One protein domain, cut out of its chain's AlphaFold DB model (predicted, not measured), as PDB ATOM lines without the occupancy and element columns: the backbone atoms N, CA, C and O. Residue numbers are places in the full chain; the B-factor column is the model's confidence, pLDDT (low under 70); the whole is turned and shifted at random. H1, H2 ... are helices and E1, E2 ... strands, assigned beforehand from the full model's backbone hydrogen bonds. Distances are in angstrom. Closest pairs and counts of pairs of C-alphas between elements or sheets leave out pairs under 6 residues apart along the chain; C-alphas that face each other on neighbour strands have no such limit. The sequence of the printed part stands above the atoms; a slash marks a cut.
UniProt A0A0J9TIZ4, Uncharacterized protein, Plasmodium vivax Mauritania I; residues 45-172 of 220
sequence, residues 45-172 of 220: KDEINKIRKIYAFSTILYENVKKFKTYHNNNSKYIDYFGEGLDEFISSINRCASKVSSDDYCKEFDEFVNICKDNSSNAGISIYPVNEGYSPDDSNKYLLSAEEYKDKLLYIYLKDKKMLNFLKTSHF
ATOM      1  N   LYS A  45     361.064 628.570 481.153       90.19
ATOM      2  CA  LYS A  45     361.302 629.844 480.462       90.19
ATOM      3  C   LYS A  45     362.775 630.082 480.136       90.19
ATOM      4  O   LYS A  45     363.093 630.572 479.050       90.19
ATOM      5  N   ASP A  46     363.676 629.790 481.070       90.75
ATOM      6  CA  ASP A  46     365.115 629.958 480.855       90.75
ATOM      7  C   ASP A  46     365.630 628.976 479.792       90.75
ATOM      8  O   ASP A  46     366.399 629.360 478.915       90.75
ATOM      9  N   GLU A  47     365.132 627.745 479.806       92.81
ATOM     10  CA  GLU A  47     365.428 626.704 478.821       92.81
ATOM     11  C   GLU A  47     364.937 627.070 477.419       92.81
ATOM     12  O   GLU A  47     365.699 626.972 476.458       92.81
ATOM     13  N   ILE A  48     363.717 627.600 477.301       89.12
ATOM     14  CA  ILE A  48     363.184 628.134 476.039       89.12
ATOM     15  C   ILE A  48     364.075 629.255 475.504       89.12
ATOM     16  O   ILE A  48     364.329 629.331 474.300       89.12
ATOM     17  N   ASN A  49     364.577 630.128 476.381       87.81
ATOM     18  CA  ASN A  49     365.486 631.194 475.971       87.81
ATOM     19  C   ASN A  49     366.821 630.652 475.445       87.81
ATOM     20  O   ASN A  49     367.296 631.161 474.429       87.81
ATOM     21  N   LYS A  50     367.392 629.629 476.088       90.44
ATOM     22  CA  LYS A  50     368.629 628.965 475.640       90.44
ATOM     23  C   LYS A  50     368.440 628.294 474.278       90.44
ATOM     24  O   LYS A  50     369.166 628.612 473.339       90.44
ATOM     25  N   ILE A  51     367.390 627.481 474.120       89.38
ATOM     26  CA  ILE A  51     367.050 626.841 472.836       89.38
ATOM     27  C   ILE A  51     366.853 627.892 471.740       89.38
ATOM     28  O   ILE A  51     367.422 627.782 470.657       89.38
ATOM     29  N   ARG A  52     366.125 628.977 472.023       87.31
ATOM     30  CA  ARG A  52     365.926 630.062 471.054       87.31
ATOM     31  C   ARG A  52     367.244 630.679 470.579       87.31
ATOM     32  O   ARG A  52     367.365 630.965 469.389       87.31
ATOM     33  N   LYS A  53     368.218 630.890 471.471       85.38
ATOM     34  CA  LYS A  53     369.545 631.411 471.096       85.38
ATOM     35  C   LYS A  53     370.281 630.452 470.155       85.38
ATOM     36  O   LYS A  53     370.867 630.908 469.178       85.38
ATOM     37  N   ILE A  54     370.175 629.144 470.384       87.25
ATOM     38  CA  ILE A  54     370.778 628.100 469.536       87.25
ATOM     39  C   ILE A  54     370.149 628.086 468.135       87.25
ATOM     40  O   ILE A  54     370.861 628.090 467.127       87.25
ATOM     41  N   TYR A  55     368.817 628.136 468.048       83.81
ATOM     42  CA  TYR A  55     368.125 628.237 466.760       83.81
ATOM     43  C   TYR A  55     368.493 629.530 466.029       83.81
ATOM     44  O   TYR A  55     368.834 629.483 464.849       83.81
ATOM     45  N   ALA A  56     368.506 630.668 466.730       81.50
ATOM     46  CA  ALA A  56     368.914 631.945 466.153       81.50
ATOM     47  C   ALA A  56     370.355 631.902 465.626       81.50
ATOM     48  O   ALA A  56     370.603 632.377 464.520       81.50
ATOM     49  N   PHE A  57     371.288 631.291 466.360       81.88
ATOM     50  CA  PHE A  57     372.663 631.065 465.913       81.88
ATOM     51  C   PHE A  57     372.717 630.279 464.596       81.88
ATOM     52  O   PHE A  57     373.338 630.732 463.631       81.88
ATOM     53  N   SER A  58     372.002 629.154 464.508       81.69
ATOM     54  CA  SER A  58     371.935 628.351 463.279       81.69
ATOM     55  C   SER A  58     371.302 629.116 462.111       81.69
ATOM     56  O   SER A  58     371.815 629.081 460.992       81.69
ATOM     57  N   THR A  59     370.231 629.874 462.357       78.00
ATOM     58  CA  THR A  59     369.575 630.708 461.338       78.00
ATOM     59  C   THR A  59     370.468 631.860 460.873       78.00
ATOM     60  O   THR A  59     370.537 632.139 459.676       78.00
ATOM     61  N   ILE A  60     371.212 632.504 461.781       75.81
ATOM     62  CA  ILE A  60     372.197 633.544 461.445       75.81
ATOM     63  C   ILE A  60     373.295 632.984 460.539       75.81
ATOM     64  O   ILE A  60     373.811 633.712 459.696       75.81
ATOM     65  N   LEU A  61     373.653 631.712 460.686       75.25
ATOM     66  CA  LEU A  61     374.606 631.056 459.794       75.25
ATOM     67  C   LEU A  61     373.997 630.720 458.422       75.25
ATOM     68  O   LEU A  61     374.734 630.660 457.441       75.25
ATOM     69  N   TYR A  62     372.673 630.559 458.339       73.88
ATOM     70  CA  TYR A  62     371.941 630.246 457.109       73.88
ATOM     71  C   TYR A  62     371.616 631.487 456.250       73.88
ATOM     72  O   TYR A  62     371.953 631.541 455.070       73.88
ATOM     73  N   GLU A  63     370.970 632.515 456.809       63.47
ATOM     74  CA  GLU A  63     370.278 633.553 456.010       63.47
ATOM     75  C   GLU A  63     371.155 634.723 455.525       63.47
ATOM     76  O   GLU A  63     370.712 635.624 454.805       63.47
ATOM     77  N   ASN A  64     372.411 634.781 455.943       61.38
ATOM     78  CA  ASN A  64     372.994 636.080 456.284       61.38
ATOM     79  C   ASN A  64     374.194 636.474 455.410       61.38
ATOM     80  O   ASN A  64     374.725 637.581 455.470       61.38
ATOM     81  N   VAL A  65     374.552 635.609 454.473       52.53
ATOM     82  CA  VAL A  65     375.661 635.792 453.535       52.53
ATOM     83  C   VAL A  65     375.476 636.952 452.556       52.53
ATOM     84  O   VAL A  65     376.456 637.564 452.125       52.53
ATOM     85  N   LYS A  66     374.230 637.297 452.211       50.09
ATOM     86  CA  LYS A  66     373.932 638.467 451.366       50.09
ATOM     87  C   LYS A  66     373.824 639.771 452.168       50.09
ATOM     88  O   LYS A  66     374.173 640.820 451.631       50.09
ATOM     89  N   LYS A  67     373.392 639.709 453.435       53.81
ATOM     90  CA  LYS A  67     373.187 640.883 454.306       53.81
ATOM     91  C   LYS A  67     374.475 641.332 455.008       53.81
ATOM     92  O   LYS A  67     374.732 642.528 455.079       53.81
ATOM     93  N   PHE A  68     375.342 640.406 455.431       51.91
ATOM     94  CA  PHE A  68     376.627 640.759 456.053       51.91
ATOM     95  C   PHE A  68     377.595 641.461 455.092       51.91
ATOM     96  O   PHE A  68     378.351 642.328 455.511       51.91
ATOM     97  N   LYS A  69     377.545 641.142 453.791       46.31
ATOM     98  CA  LYS A  69     378.356 641.830 452.770       46.31
ATOM     99  C   LYS A  69     377.932 643.277 452.512       46.31
ATOM    100  O   LYS A  69     378.750 644.067 452.062       46.31
ATOM    101  N   THR A  70     376.662 643.616 452.727       48.97
ATOM    102  CA  THR A  70     376.129 644.963 452.461       48.97
ATOM    103  C   THR A  70     376.262 645.892 453.666       48.97
ATOM    104  O   THR A  70     376.408 647.095 453.485       48.97
ATOM    105  N   TYR A  71     376.293 645.349 454.883       49.25
ATOM    106  CA  TYR A  71     376.445 646.119 456.118       49.25
ATOM    107  C   TYR A  71     377.871 646.002 456.663       49.25
ATOM    108  O   TYR A  71     378.127 645.363 457.678       49.25
ATOM    109  N   HIS A  72     378.814 646.646 455.973       46.38
ATOM    110  CA  HIS A  72     380.227 646.698 456.365       46.38
ATOM    111  C   HIS A  72     380.516 647.526 457.633       46.38
ATOM    112  O   HIS A  72     381.671 647.602 458.037       46.38
ATOM    113  N   ASN A  73     379.508 648.114 458.286       45.19
ATOM    114  CA  ASN A  73     379.700 648.976 459.449       45.19
ATOM    115  C   ASN A  73     378.708 648.652 460.581       45.19
ATOM    116  O   ASN A  73     377.498 648.770 460.410       45.19
ATOM    117  N   ASN A  74     379.258 648.347 461.759       47.72
ATOM    118  CA  ASN A  74     378.669 648.617 463.078       47.72
ATOM    119  C   ASN A  74     377.357 647.930 463.471       47.72
ATOM    120  O   ASN A  74     376.401 648.608 463.832       47.72
ATOM    121  N   ASN A  75     377.313 646.602 463.553       52.50
ATOM    122  CA  ASN A  75     376.207 645.968 464.273       52.50
ATOM    123  C   ASN A  75     376.706 644.970 465.325       52.50
ATOM    124  O   ASN A  75     376.512 643.763 465.202       52.50
ATOM    125  N   SER A  76     377.348 645.514 466.372       56.78
ATOM    126  CA  SER A  76     377.809 644.800 467.579       56.78
ATOM    127  C   SER A  76     376.748 643.850 468.128       56.78
ATOM    128  O   SER A  76     377.039 642.690 468.381       56.78
ATOM    129  N   LYS A  77     375.485 644.285 468.144       58.16
ATOM    130  CA  LYS A  77     374.354 643.493 468.634       58.16
ATOM    131  C   LYS A  77     374.192 642.138 467.930       58.16
ATOM    132  O   LYS A  77     373.801 641.167 468.565       58.16
ATOM    133  N   TYR A  78     374.487 642.040 466.631       60.38
ATOM    134  CA  TYR A  78     374.417 640.760 465.909       60.38
ATOM    135  C   TYR A  78     375.568 639.825 466.274       60.38
ATOM    136  O   TYR A  78     375.381 638.612 466.290       60.38
ATOM    137  N   ILE A  79     376.742 640.386 466.558       62.91
ATOM    138  CA  ILE A  79     377.913 639.633 467.016       62.91
ATOM    139  C   ILE A  79     377.691 639.153 468.445       62.91
ATOM    140  O   ILE A  79     377.981 637.998 468.729       62.91
ATOM    141  N   ASP A  80     377.099 639.989 469.296       64.00
ATOM    142  CA  ASP A  80     376.725 639.621 470.660       64.00
ATOM    143  C   ASP A  80     375.718 638.457 470.637       64.00
ATOM    144  O   ASP A  80     375.954 637.426 471.261       64.00
ATOM    145  N   TYR A  81     374.661 638.535 469.814       65.81
ATOM    146  CA  TYR A  81     373.719 637.417 469.640       65.81
ATOM    147  C   TYR A  81     374.361 636.160 469.052       65.81
ATOM    148  O   TYR A  81     373.978 635.047 469.416       65.81
ATOM    149  N   PHE A  82     375.306 636.320 468.124       73.44
ATOM    150  CA  PHE A  82     376.037 635.197 467.548       73.44
ATOM    151  C   PHE A  82     376.909 634.502 468.599       73.44
ATOM    152  O   PHE A  82     376.873 633.277 468.693       73.44
ATOM    153  N   GLY A  83     377.652 635.277 469.396       71.12
ATOM    154  CA  GLY A  83     378.482 634.781 470.491       71.12
ATOM    155  C   GLY A  83     377.648 634.077 471.555       71.12
ATOM    156  O   GLY A  83     377.892 632.911 471.837       71.12
ATOM    157  N   GLU A  84     376.587 634.726 472.044       77.62
ATOM    158  CA  GLU A  84     375.673 634.121 473.017       77.62
ATOM    159  C   GLU A  84     375.060 632.812 472.501       77.62
ATOM    160  O   GLU A  84     374.938 631.846 473.247       77.62
ATOM    161  N   GLY A  85     374.658 632.755 471.231       80.69
ATOM    162  CA  GLY A  85     374.087 631.539 470.658       80.69
ATOM    163  C   GLY A  85     375.105 630.412 470.471       80.69
ATOM    164  O   GLY A  85     374.750 629.248 470.658       80.69
ATOM    165  N   LEU A  86     376.364 630.740 470.163       79.94
ATOM    166  CA  LEU A  86     377.459 629.769 470.117       79.94
ATOM    167  C   LEU A  86     377.782 629.226 471.516       79.94
ATOM    168  O   LEU A  86     377.930 628.013 471.674       79.94
ATOM    169  N   ASP A  87     377.850 630.098 472.520       76.94
ATOM    170  CA  ASP A  87     378.111 629.712 473.909       76.94
ATOM    171  C   ASP A  87     377.016 628.784 474.436       76.94
ATOM    172  O   ASP A  87     377.314 627.742 475.020       76.94
ATOM    173  N   GLU A  88     375.747 629.104 474.165       84.88
ATOM    174  CA  GLU A  88     374.623 628.242 474.536       84.88
ATOM    175  C   GLU A  88     374.629 626.916 473.776       84.88
ATOM    176  O   GLU A  88     374.274 625.875 474.328       84.88
ATOM    177  N   PHE A  89     375.054 626.911 472.512       84.25
ATOM    178  CA  PHE A  89     375.189 625.675 471.751       84.25
ATOM    179  C   PHE A  89     376.253 624.756 472.371       84.25
ATOM    180  O   PHE A  89     375.980 623.581 472.619       84.25
ATOM    181  N   ILE A  90     377.432 625.293 472.702       77.62
ATOM    182  CA  ILE A  90     378.520 624.541 473.348       77.62
ATOM    183  C   ILE A  90     378.114 624.085 474.756       77.62
ATOM    184  O   ILE A  90     378.326 622.925 475.118       77.62
ATOM    185  N   SER A  91     377.495 624.963 475.551       80.75
ATOM    186  CA  SER A  91     377.027 624.626 476.900       80.75
ATOM    187  C   SER A  91     375.995 623.492 476.866       80.75
ATOM    188  O   SER A  91     376.017 622.609 477.724       80.75
ATOM    189  N   SER A  92     375.146 623.463 475.836       84.81
ATOM    190  CA  SER A  92     374.130 622.429 475.633       84.81
ATOM    191  C   SER A  92     374.718 621.091 475.220       84.81
ATOM    192  O   SER A  92     374.284 620.069 475.744       84.81
ATOM    193  N   ILE A  93     375.740 621.082 474.356       81.38
ATOM    194  CA  ILE A  93     376.504 619.865 474.046       81.38
ATOM    195  C   ILE A  93     377.046 619.256 475.339       81.38
ATOM    196  O   ILE A  93     376.850 618.067 475.572       81.38
ATOM    197  N   ASN A  94     377.660 620.072 476.201       78.75
ATOM    198  CA  ASN A  94     378.243 619.603 477.459       78.75
ATOM    199  C   ASN A  94     377.170 619.127 478.452       78.75
ATOM    200  O   ASN A  94     377.295 618.049 479.028       78.75
ATOM    201  N   ARG A  95     376.085 619.895 478.631       83.00
ATOM    202  CA  ARG A  95     374.962 619.528 479.518       83.00
ATOM    203  C   ARG A  95     374.309 618.215 479.085       83.00
ATOM    204  O   ARG A  95     373.952 617.401 479.930       83.00
ATOM    205  N   CYS A  96     374.151 618.022 477.779       84.81
ATOM    206  CA  CYS A  96     373.413 616.907 477.190       84.81
ATOM    207  C   CYS A  96     374.315 615.776 476.679       84.81
ATOM    208  O   CYS A  96     373.840 614.871 475.991       84.81
ATOM    209  N   ALA A  97     375.602 615.801 477.042       76.75
ATOM    210  CA  ALA A  97     376.594 614.808 476.645       76.75
ATOM    211  C   ALA A  97     376.259 613.397 477.161       76.75
ATOM    212  O   ALA A  97     376.538 612.404 476.495       76.75
ATOM    213  N   SER A  98     375.602 613.277 478.317       73.69
ATOM    214  CA  SER A  98     375.211 611.971 478.853       73.69
ATOM    215  C   SER A  98     374.052 611.343 478.066       73.69
ATOM    216  O   SER A  98     372.998 611.954 477.874       73.69
ATOM    217  N   LYS A  99     374.190 610.058 477.700       61.25
ATOM    218  CA  LYS A  99     373.114 609.243 477.095       61.25
ATOM    219  C   LYS A  99     371.843 609.157 477.946       61.25
ATOM    220  O   LYS A  99     370.781 608.871 477.402       61.25
ATOM    221  N   VAL A 100     371.954 609.364 479.260       61.78
ATOM    222  CA  VAL A 100     370.885 609.101 480.239       61.78
ATOM    223  C   VAL A 100     370.021 610.337 480.506       61.78
ATOM    224  O   VAL A 100     369.082 610.266 481.290       61.78
ATOM    225  N   SER A 101     370.299 611.479 479.868       61.53
ATOM    226  CA  SER A 101     369.524 612.691 480.123       61.53
ATOM    227  C   SER A 101     368.062 612.531 479.679       61.53
ATOM    228  O   SER A 101     367.726 612.710 478.510       61.53
ATOM    229  N   SER A 102     367.183 612.221 480.635       66.81
ATOM    230  CA  SER A 102     365.723 612.234 480.489       66.81
ATOM    231  C   SER A 102     365.133 613.644 480.572       66.81
ATOM    232  O   SER A 102     363.915 613.796 480.469       66.81
ATOM    233  N   ASP A 103     365.991 614.649 480.745       87.12
ATOM    234  CA  ASP A 103     365.638 616.058 480.807       87.12
ATOM    235  C   ASP A 103     365.039 616.535 479.481       87.12
ATOM    236  O   ASP A 103     365.605 616.318 478.405       87.12
ATOM    237  N   ASP A 104     363.895 617.201 479.574       90.25
ATOM    238  CA  ASP A 104     363.142 617.734 478.443       90.25
ATOM    239  C   ASP A 104     363.968 618.743 477.639       90.25
ATOM    240  O   ASP A 104     363.895 618.746 476.410       90.25
ATOM    241  N   TYR A 105     364.852 619.503 478.300       91.56
ATOM    242  CA  TYR A 105     365.810 620.374 477.617       91.56
ATOM    243  C   TYR A 105     366.707 619.621 476.638       91.56
ATOM    244  O   TYR A 105     366.877 620.029 475.491       91.56
ATOM    245  N   CYS A 106     367.295 618.514 477.090       91.06
ATOM    246  CA  CYS A 106     368.230 617.763 476.267       91.06
ATOM    247  C   CYS A 106     367.534 617.024 475.134       91.06
ATOM    248  O   CYS A 106     368.126 616.893 474.069       91.06
ATOM    249  N   LYS A 107     366.274 616.618 475.318       89.81
ATOM    250  CA  LYS A 107     365.477 616.053 474.225       89.81
ATOM    251  C   LYS A 107     365.187 617.091 473.137       89.81
ATOM    252  O   LYS A 107     365.339 616.779 471.960       89.81
ATOM    253  N   GLU A 108     364.856 618.327 473.512       89.56
ATOM    254  CA  GLU A 108     364.694 619.422 472.543       89.56
ATOM    255  C   GLU A 108     366.029 619.734 471.838       89.56
ATOM    256  O   GLU A 108     366.090 619.900 470.618       89.56
ATOM    257  N   PHE A 109     367.134 619.754 472.588       90.19
ATOM    258  CA  PHE A 109     368.464 619.956 472.018       90.19
ATOM    259  C   PHE A 109     368.875 618.827 471.055       90.19
ATOM    260  O   PHE A 109     369.441 619.087 469.993       90.19
ATOM    261  N   ASP A 110     368.553 617.574 471.377       88.44
ATOM    262  CA  ASP A 110     368.762 616.433 470.487       88.44
ATOM    263  C   ASP A 110     367.998 616.573 469.174       88.44
ATOM    264  O   ASP A 110     368.527 616.225 468.115       88.44
ATOM    265  N   GLU A 111     366.758 617.067 469.228       87.00
ATOM    266  CA  GLU A 111     365.966 617.336 468.033       87.00
ATOM    267  C   GLU A 111     366.656 618.386 467.157       87.00
ATOM    268  O   GLU A 111     366.853 618.144 465.963       87.00
ATOM    269  N   PHE A 112     367.153 619.477 467.750       87.69
ATOM    270  CA  PHE A 112     367.973 620.463 467.039       87.69
ATOM    271  C   PHE A 112     369.217 619.832 466.389       87.69
ATOM    272  O   PHE A 112     369.475 620.037 465.198       87.69
ATOM    273  N   VAL A 113     369.982 619.026 467.132       87.31
ATOM    274  CA  VAL A 113     371.170 618.335 466.605       87.31
ATOM    275  C   VAL A 113     370.794 617.408 465.446       87.31
ATOM    276  O   VAL A 113     371.511 617.344 464.449       87.31
ATOM    277  N   ASN A 114     369.663 616.708 465.537       84.81
ATOM    278  CA  ASN A 114     369.178 615.824 464.480       84.81
ATOM    279  C   ASN A 114     368.707 616.588 463.236       84.81
ATOM    280  O   ASN A 114     368.979 616.134 462.127       84.81
ATOM    281  N   ILE A 115     368.087 617.762 463.394       83.31
ATOM    282  CA  ILE A 115     367.782 618.669 462.276       83.31
ATOM    283  C   ILE A 115     369.073 619.069 461.555       83.31
ATOM    284  O   ILE A 115     369.122 619.077 460.325       83.31
ATOM    285  N   CYS A 116     370.143 619.346 462.301       82.69
ATOM    286  CA  CYS A 116     371.430 619.713 461.714       82.69
ATOM    287  C   CYS A 116     372.164 618.526 461.057       82.69
ATOM    288  O   CYS A 116     373.046 618.747 460.236       82.69
ATOM    289  N   LYS A 117     371.810 617.271 461.365       82.94
ATOM    290  CA  LYS A 117     372.295 616.089 460.617       82.94
ATOM    291  C   LYS A 117     371.585 615.910 459.276       82.94
ATOM    292  O   LYS A 117     372.095 615.229 458.392       82.94
ATOM    293  N   ASP A 118     370.395 616.487 459.127       77.81
ATOM    294  CA  ASP A 118     369.663 616.449 457.871       77.81
ATOM    295  C   ASP A 118     370.233 617.499 456.908       77.81
ATOM    296  O   ASP A 118     370.061 618.709 457.085       77.81
ATOM    297  N   ASN A 119     370.915 617.037 455.860       68.31
ATOM    298  CA  ASN A 119     371.505 617.916 454.850       68.31
ATOM    299  C   ASN A 119     370.457 618.803 454.156       68.31
ATOM    300  O   ASN A 119     370.799 619.911 453.740       68.31
ATOM    301  N   SER A 120     369.193 618.365 454.094       65.56
ATOM    302  CA  SER A 120     368.085 619.115 453.490       65.56
ATOM    303  C   SER A 120     367.512 620.221 454.383       65.56
ATOM    304  O   SER A 120     366.691 621.016 453.928       65.56
ATOM    305  N   SER A 121     367.940 620.307 455.648       70.00
ATOM    306  CA  SER A 121     367.455 621.336 456.565       70.00
ATOM    307  C   SER A 121     367.987 622.727 456.210       70.00
ATOM    308  O   SER A 121     369.144 622.901 455.816       70.00
ATOM    309  N   ASN A 122     367.172 623.751 456.466       68.88
ATOM    310  CA  ASN A 122     367.568 625.163 456.390       68.88
ATOM    311  C   ASN A 122     368.420 625.603 457.605       68.88
ATOM    312  O   ASN A 122     368.377 626.761 458.015       68.88
ATOM    313  N   ALA A 123     369.154 624.680 458.235       77.44
ATOM    314  CA  ALA A 123     370.123 624.997 459.277       77.44
ATOM    315  C   ALA A 123     371.415 625.530 458.642       77.44
ATOM    316  O   ALA A 123     371.882 624.997 457.636       77.44
ATOM    317  N   GLY A 124     372.027 626.558 459.235       74.88
ATOM    318  CA  GLY A 124     373.290 627.122 458.738       74.88
ATOM    319  C   GLY A 124     374.511 626.240 459.011       74.88
ATOM    320  O   GLY A 124     375.601 626.504 458.494       74.88
ATOM    321  N   ILE A 125     374.317 625.184 459.804       79.69
ATOM    322  CA  ILE A 125     375.312 624.168 460.136       79.69
ATOM    323  C   ILE A 125     374.843 622.771 459.729       79.69
ATOM    324  O   ILE A 125     373.646 622.478 459.746       79.69
ATOM    325  N   SER A 126     375.806 621.910 459.419       81.12
ATOM    326  CA  SER A 126     375.635 620.460 459.317       81.12
ATOM    327  C   SER A 126     376.364 619.764 460.460       81.12
ATOM    328  O   SER A 126     377.434 620.221 460.860       81.12
ATOM    329  N   ILE A 127     375.830 618.649 460.958       80.44
ATOM    330  CA  ILE A 127     376.468 617.827 461.995       80.44
ATOM    331  C   ILE A 127     376.618 616.389 461.500       80.44
ATOM    332  O   ILE A 127     375.642 615.797 461.056       80.44
ATOM    333  N   TYR A 128     377.805 615.803 461.646       76.94
ATOM    334  CA  TYR A 128     378.082 614.416 461.262       76.94
ATOM    335  C   TYR A 128     378.705 613.623 462.419       76.94
ATOM    336  O   TYR A 128     379.451 614.190 463.216       76.94
ATOM    337  N   PRO A 129     378.409 612.313 462.538       66.62
ATOM    338  CA  PRO A 129     378.989 611.445 463.567       66.62
ATOM    339  C   PRO A 129     380.412 610.957 463.234       66.62
ATOM    340  O   PRO A 129     381.092 610.389 464.084       66.62
ATOM    341  N   VAL A 130     380.844 611.123 461.983       66.81
ATOM    342  CA  VAL A 130     382.168 610.748 461.474       66.81
ATOM    343  C   VAL A 130     382.737 611.954 460.736       66.81
ATOM    344  O   VAL A 130     381.975 612.761 460.202       66.81
ATOM    345  N   ASN A 131     384.063 612.092 460.718       60.47
ATOM    346  CA  ASN A 131     384.704 613.111 459.901       60.47
ATOM    347  C   ASN A 131     384.479 612.729 458.442       60.47
ATOM    348  O   ASN A 131     385.106 611.787 457.960       60.47
ATOM    349  N   GLU A 132     383.608 613.440 457.734       55.25
ATOM    350  CA  GLU A 132     383.402 613.183 456.303       55.25
ATOM    351  C   GLU A 132     384.580 613.667 455.441       55.25
ATOM    352  O   GLU A 132     384.574 613.520 454.223       55.25
ATOM    353  N   GLY A 133     385.641 614.180 456.071       49.09
ATOM    354  CA  GLY A 133     386.819 614.668 455.382       49.09
ATOM    355  C   GLY A 133     386.566 616.019 454.719       49.09
ATOM    356  O   GLY A 133     385.448 616.452 454.451       49.09
ATOM    357  N   TYR A 134     387.657 616.738 454.496       49.03
ATOM    358  CA  TYR A 134     387.660 617.977 453.735       49.03
ATOM    359  C   TYR A 134     387.376 617.663 452.259       49.03
ATOM    360  O   TYR A 134     388.190 616.993 451.624       49.03
ATOM    361  N   SER A 135     386.268 618.160 451.699       46.75
ATOM    362  CA  SER A 135     386.093 618.184 450.241       46.75
ATOM    363  C   SER A 135     386.820 619.410 449.672       46.75
ATOM    364  O   SER A 135     386.491 620.538 450.060       46.75
ATOM    365  N   PRO A 136     387.811 619.238 448.777       40.12
ATOM    366  CA  PRO A 136     388.541 620.351 448.172       40.12
ATOM    367  C   PRO A 136     387.650 621.278 447.342       40.12
ATOM    368  O   PRO A 136     387.962 622.467 447.237       40.12
ATOM    369  N   ASP A 137     386.549 620.747 446.803       48.19
ATOM    370  CA  ASP A 137     385.755 621.441 445.793       48.19
ATOM    371  C   ASP A 137     384.452 622.071 446.289       48.19
ATOM    372  O   ASP A 137     384.009 623.018 445.642       48.19
ATOM    373  N   ASP A 138     383.852 621.689 447.431       48.38
ATOM    374  CA  ASP A 138     382.545 622.281 447.753       48.38
ATOM    375  C   ASP A 138     382.113 622.439 449.222       48.38
ATOM    376  O   ASP A 138     382.289 621.578 450.078       48.38
ATOM    377  N   SER A 139     381.488 623.604 449.431       50.66
ATOM    378  CA  SER A 139     380.587 624.100 450.493       50.66
ATOM    379  C   SER A 139     380.870 623.906 451.995       50.66
ATOM    380  O   SER A 139     380.683 624.879 452.725       50.66
ATOM    381  N   ASN A 140     381.360 622.765 452.484       51.16
ATOM    382  CA  ASN A 140     381.364 622.478 453.927       51.16
ATOM    383  C   ASN A 140     382.758 622.600 454.546       51.16
ATOM    384  O   ASN A 140     383.650 621.794 454.282       51.16
ATOM    385  N   LYS A 141     382.965 623.600 455.414       60.31
ATOM    386  CA  LYS A 141     384.205 623.705 456.202       60.31
ATOM    387  C   LYS A 141     383.951 623.483 457.679       60.31
ATOM    388  O   LYS A 141     382.973 623.975 458.238       60.31
ATOM    389  N   TYR A 142     384.882 622.745 458.273       59.28
ATOM    390  CA  TYR A 142     384.899 622.373 459.676       59.28
ATOM    391  C   TYR A 142     384.859 623.613 460.576       59.28
ATOM    392  O   TYR A 142     385.714 624.495 460.460       59.28
ATOM    393  N   LEU A 143     383.838 623.682 461.430       63.38
ATOM    394  CA  LEU A 143     383.619 624.767 462.383       63.38
ATOM    395  C   LEU A 143     384.145 624.381 463.767       63.38
ATOM    396  O   LEU A 143     384.967 625.106 464.323       63.38
ATOM    397  N   LEU A 144     383.666 623.257 464.305       65.75
ATOM    398  CA  LEU A 144     384.049 622.717 465.612       65.75
ATOM    399  C   LEU A 144     383.712 621.218 465.708       65.75
ATOM    400  O   LEU A 144     382.879 620.725 464.944       65.75
ATOM    401  N   SER A 145     384.333 620.497 466.645       59.75
ATOM    402  CA  SER A 145     383.918 619.143 467.034       59.75
ATOM    403  C   SER A 145     383.644 619.051 468.529       59.75
ATOM    404  O   SER A 145     384.135 619.866 469.309       59.75
ATOM    405  N   ALA A 146     382.863 618.046 468.920       59.69
ATOM    406  CA  ALA A 146     382.638 617.677 470.313       59.69
ATOM    407  C   ALA A 146     382.806 616.165 470.494       59.69
ATOM    408  O   ALA A 146     382.065 615.396 469.885       59.69
ATOM    409  N   GLU A 147     383.773 615.747 471.312       59.22
ATOM    410  CA  GLU A 147     384.172 614.339 471.467       59.22
ATOM    411  C   GLU A 147     383.206 613.495 472.310       59.22
ATOM    412  O   GLU A 147     383.090 612.294 472.079       59.22
ATOM    413  N   GLU A 148     382.456 614.111 473.223       63.28
ATOM    414  CA  GLU A 148     381.740 613.380 474.279       63.28
ATOM    415  C   GLU A 148     380.205 613.408 474.154       63.28
ATOM    416  O   GLU A 148     379.498 613.042 475.089       63.28
ATOM    417  N   TYR A 149     379.631 613.803 473.012       70.69
ATOM    418  CA  TYR A 149     378.171 613.872 472.896       70.69
ATOM    419  C   TYR A 149     377.538 612.486 472.730       70.69
ATOM    420  O   TYR A 149     377.509 611.912 471.639       70.69
ATOM    421  N   LYS A 150     376.972 611.948 473.810       74.88
ATOM    422  CA  LYS A 150     376.330 610.625 473.861       74.88
ATOM    423  C   LYS A 150     377.250 609.510 473.376       74.88
ATOM    424  O   LYS A 150     376.827 608.631 472.617       74.88
ATOM    425  N   ASP A 151     378.501 609.567 473.823       69.56
ATOM    426  CA  ASP A 151     379.591 608.666 473.436       69.56
ATOM    427  C   ASP A 151     379.872 608.675 471.924       69.56
ATOM    428  O   ASP A 151     380.282 607.666 471.343       69.56
ATOM    429  N   LYS A 152     379.574 609.792 471.252       71.69
ATOM    430  CA  LYS A 152     379.823 609.989 469.829       71.69
ATOM    431  C   LYS A 152     380.492 611.332 469.596       71.69
ATOM    432  O   LYS A 152     380.120 612.351 470.171       71.69
ATOM    433  N   LEU A 153     381.416 611.316 468.649       72.81
ATOM    434  CA  LEU A 153     382.033 612.516 468.129       72.81
ATOM    435  C   LEU A 153     381.038 613.243 467.221       72.81
ATOM    436  O   LEU A 153     380.487 612.652 466.292       72.81
ATOM    437  N   LEU A 154     380.792 614.521 467.491       72.62
ATOM    438  CA  LEU A 154     380.059 615.402 466.591       72.62
ATOM    439  C   LEU A 154     381.048 616.252 465.817       72.62
ATOM    440  O   LEU A 154     381.843 616.967 466.416       72.62
ATOM    441  N   TYR A 155     380.952 616.221 464.497       73.12
ATOM    442  CA  TYR A 155     381.662 617.123 463.606       73.12
ATOM    443  C   TYR A 155     380.675 618.145 463.060       73.12
ATOM    444  O   TYR A 155     379.723 617.772 462.377       73.12
ATOM    445  N   ILE A 156     380.884 619.423 463.363       76.00
ATOM    446  CA  ILE A 156     379.998 620.508 462.948       76.00
ATOM    447  C   ILE A 156     380.670 621.309 461.836       76.00
ATOM    448  O   ILE A 156     381.810 621.760 461.964       76.00
ATOM    449  N   TYR A 157     379.941 621.515 460.746       72.88
ATOM    450  CA  TYR A 157     380.404 622.195 459.542       72.88
ATOM    451  C   TYR A 157     379.486 623.367 459.218       72.88
ATOM    452  O   TYR A 157     378.277 623.288 459.412       72.88
ATOM    453  N   LEU A 158     380.051 624.447 458.688       76.56
ATOM    454  CA  LEU A 158     379.265 625.528 458.092       76.56
ATOM    455  C   LEU A 158     378.804 625.123 456.696       76.56
ATOM    456  O   LEU A 158     379.648 624.710 455.902       76.56
ATOM    457  N   LYS A 159     377.520 625.334 456.380       75.62
ATOM    458  CA  LYS A 159     376.991 625.098 455.024       75.62
ATOM    459  C   LYS A 159     377.379 626.197 454.021       75.62
ATOM    460  O   LYS A 159     377.417 625.946 452.819       75.62
ATOM    461  N   ASP A 160     377.668 627.423 454.482       73.19
ATOM    462  CA  ASP A 160     377.973 628.560 453.599       73.19
ATOM    463  C   ASP A 160     379.451 629.010 453.637       73.19
ATOM    464  O   ASP A 160     379.973 629.553 454.620       73.19
ATOM    465  N   LYS A 161     380.119 628.877 452.485       68.25
ATOM    466  CA  LYS A 161     381.518 629.270 452.233       68.25
ATOM    467  C   LYS A 161     381.792 630.774 452.384       68.25
ATOM    468  O   LYS A 161     382.891 631.166 452.777       68.25
ATOM    469  N   LYS A 162     380.837 631.643 452.048       68.81
ATOM    470  CA  LYS A 162     380.971 633.098 452.225       68.81
ATOM    471  C   LYS A 162     380.846 633.476 453.700       68.81
ATOM    472  O   LYS A 162     381.579 634.366 454.121       68.81
ATOM    473  N   MET A 163     379.994 632.790 454.470       69.31
ATOM    474  CA  MET A 163     379.901 632.993 455.923       69.31
ATOM    475  C   MET A 163     381.216 632.621 456.604       69.31
ATOM    476  O   MET A 163     381.741 633.375 457.416       69.31
ATOM    477  N   LEU A 164     381.821 631.510 456.184       64.50
ATOM    478  CA  LEU A 164     383.161 631.145 456.624       64.50
ATOM    479  C   LEU A 164     384.191 632.243 456.325       64.50
ATOM    480  O   LEU A 164     384.987 632.592 457.195       64.50
ATOM    481  N   ASN A 165     384.227 632.758 455.092       60.19
ATOM    482  CA  ASN A 165     385.176 633.814 454.739       60.19
ATOM    483  C   ASN A 165     384.944 635.067 455.587       60.19
ATOM    484  O   ASN A 165     385.913 635.628 456.081       60.19
ATOM    485  N   PHE A 166     383.683 635.450 455.807       64.12
ATOM    486  CA  PHE A 166     383.317 636.555 456.688       64.12
ATOM    487  C   PHE A 166     383.847 636.347 458.110       64.12
ATOM    488  O   PHE A 166     384.558 637.216 458.608       64.12
ATOM    489  N   LEU A 167     383.585 635.186 458.722       63.78
ATOM    490  CA  LEU A 167     384.088 634.852 460.056       63.78
ATOM    491  C   LEU A 167     385.618 634.965 460.097       63.78
ATOM    492  O   LEU A 167     386.151 635.694 460.928       63.78
ATOM    493  N   LYS A 168     386.330 634.371 459.133       57.53
ATOM    494  CA  LYS A 168     387.801 634.447 459.051       57.53
ATOM    495  C   LYS A 168     388.357 635.867 458.949       57.53
ATOM    496  O   LYS A 168     389.430 636.128 459.479       57.53
ATOM    497  N   THR A 169     387.680 636.752 458.221       51.38
ATOM    498  CA  THR A 169     388.146 638.128 457.985       51.38
ATOM    499  C   THR A 169     387.627 639.129 459.010       51.38
ATOM    500  O   THR A 169     387.982 640.303 458.957       51.38
ATOM    501  N   SER A 170     386.753 638.699 459.914       54.09
ATOM    502  CA  SER A 170     386.106 639.596 460.855       54.09
ATOM    503  C   SER A 170     386.967 639.902 462.085       54.09
ATOM    504  O   SER A 170     387.572 639.017 462.688       54.09
ATOM    505  N   HIS A 171     386.986 641.175 462.502       43.16
ATOM    506  CA  HIS A 171     387.714 641.652 463.690       43.16
ATOM    507  C   HIS A 171     387.172 641.112 465.027       43.16
ATOM    508  O   HIS A 171     387.804 641.313 466.065       43.16
ATOM    509  N   PHE A 172     386.048 640.390 465.005       45.66
ATOM    510  CA  PHE A 172     385.507 639.659 466.158       45.66
ATOM    511  C   PHE A 172     386.475 638.548 466.611       45.66
ATOM    512  O   PHE A 172     386.464 638.151 467.770       45.66
TER     513      PHE A 172
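This is residues 45 to 172 of the 220 residues of an uncharacterized protein of Plasmodium vivax Mauritania I (UniProt A0A0J9TIZ4). Helices H1 and H2 cross as an X, H3 runs side by side with H1, and these three are gathered over a small three-stranded sheet, with H3 standing up from it. The short helix H4 follows the last strand at one end of the sheet, and residues 70 to 75, in the link from H1 to H2, stick out. The printed part has 128 residues, with four named helices and three named strands in the order H1 H2 H3 E1 E2 E3 H4; the sheet runs E1 E3 E2, antiparallel throughout, and the class is mixed, helices and strands. The whole is compact, with a radius of gyration of the C-alphas of 14.9 A and spans of 45 by 38 by 24 A.

Find C-alpha 45 at (361.302, 629.844, 480.462); from there H1 runs 25.7 A through residues 45 to 62. H2, residues 76 to 95, is 28.1 A long and ends at C-alpha 95, (374.962, 619.528, 479.518). H3, residues 104 to 117, follows with 20.1 A. Then come the strands E1, residues 125 to 128, E2, residues 141 to 149, 20.3 A long, and E3, residues 152 to 158, 19.5 A long. H4, residues 161 to 169, ends at C-alpha 169, (388.146, 638.128, 457.985).

Look first at Lys 53 and Gly 85, the closest C-alphas of H1 and H2, 4.6 A apart: these helices touch at a steep tilt of 64 degrees, opposite ways. H1, with residues 47 to 55 alone, touches H3 at a shallow tilt of 9 degrees, the same way; the closest C-alphas, of Glu 47 and Tyr 105, are 6.5 A apart. H2 and H3 only just touch, with 3 pairs of C-alphas within 8 A, the closest those of Ser 92 and Phe 109 at 7.2 A. H3 lies over E1, at a height over the sheet of 11.0 A, and stands up from the sheet at 71 degrees. H1, H2 and H4 only graze the sheet, H4 with residues 161 to 164. Between E1 and E3 find N 126 and O 157, 2.8 A apart; in the hairpin E2 and E3, N 154 and O 146 are 2.8 A apart. In H1, H2, H3 and H4 every O i to N i+4 pair is within hydrogen-bond range. H4 is apart from H2 and H3.

The two C-alphas farthest apart, of Asn 73 and Val 100, are 45.8 A apart. The printed part has no cut. The links H1 to H2 and E1 to E2 are long. The mean pLDDT of the printed part is 70.4; 59 residues are under 70, among them residues 63 to 81, 129 to 148 and 161 to 172.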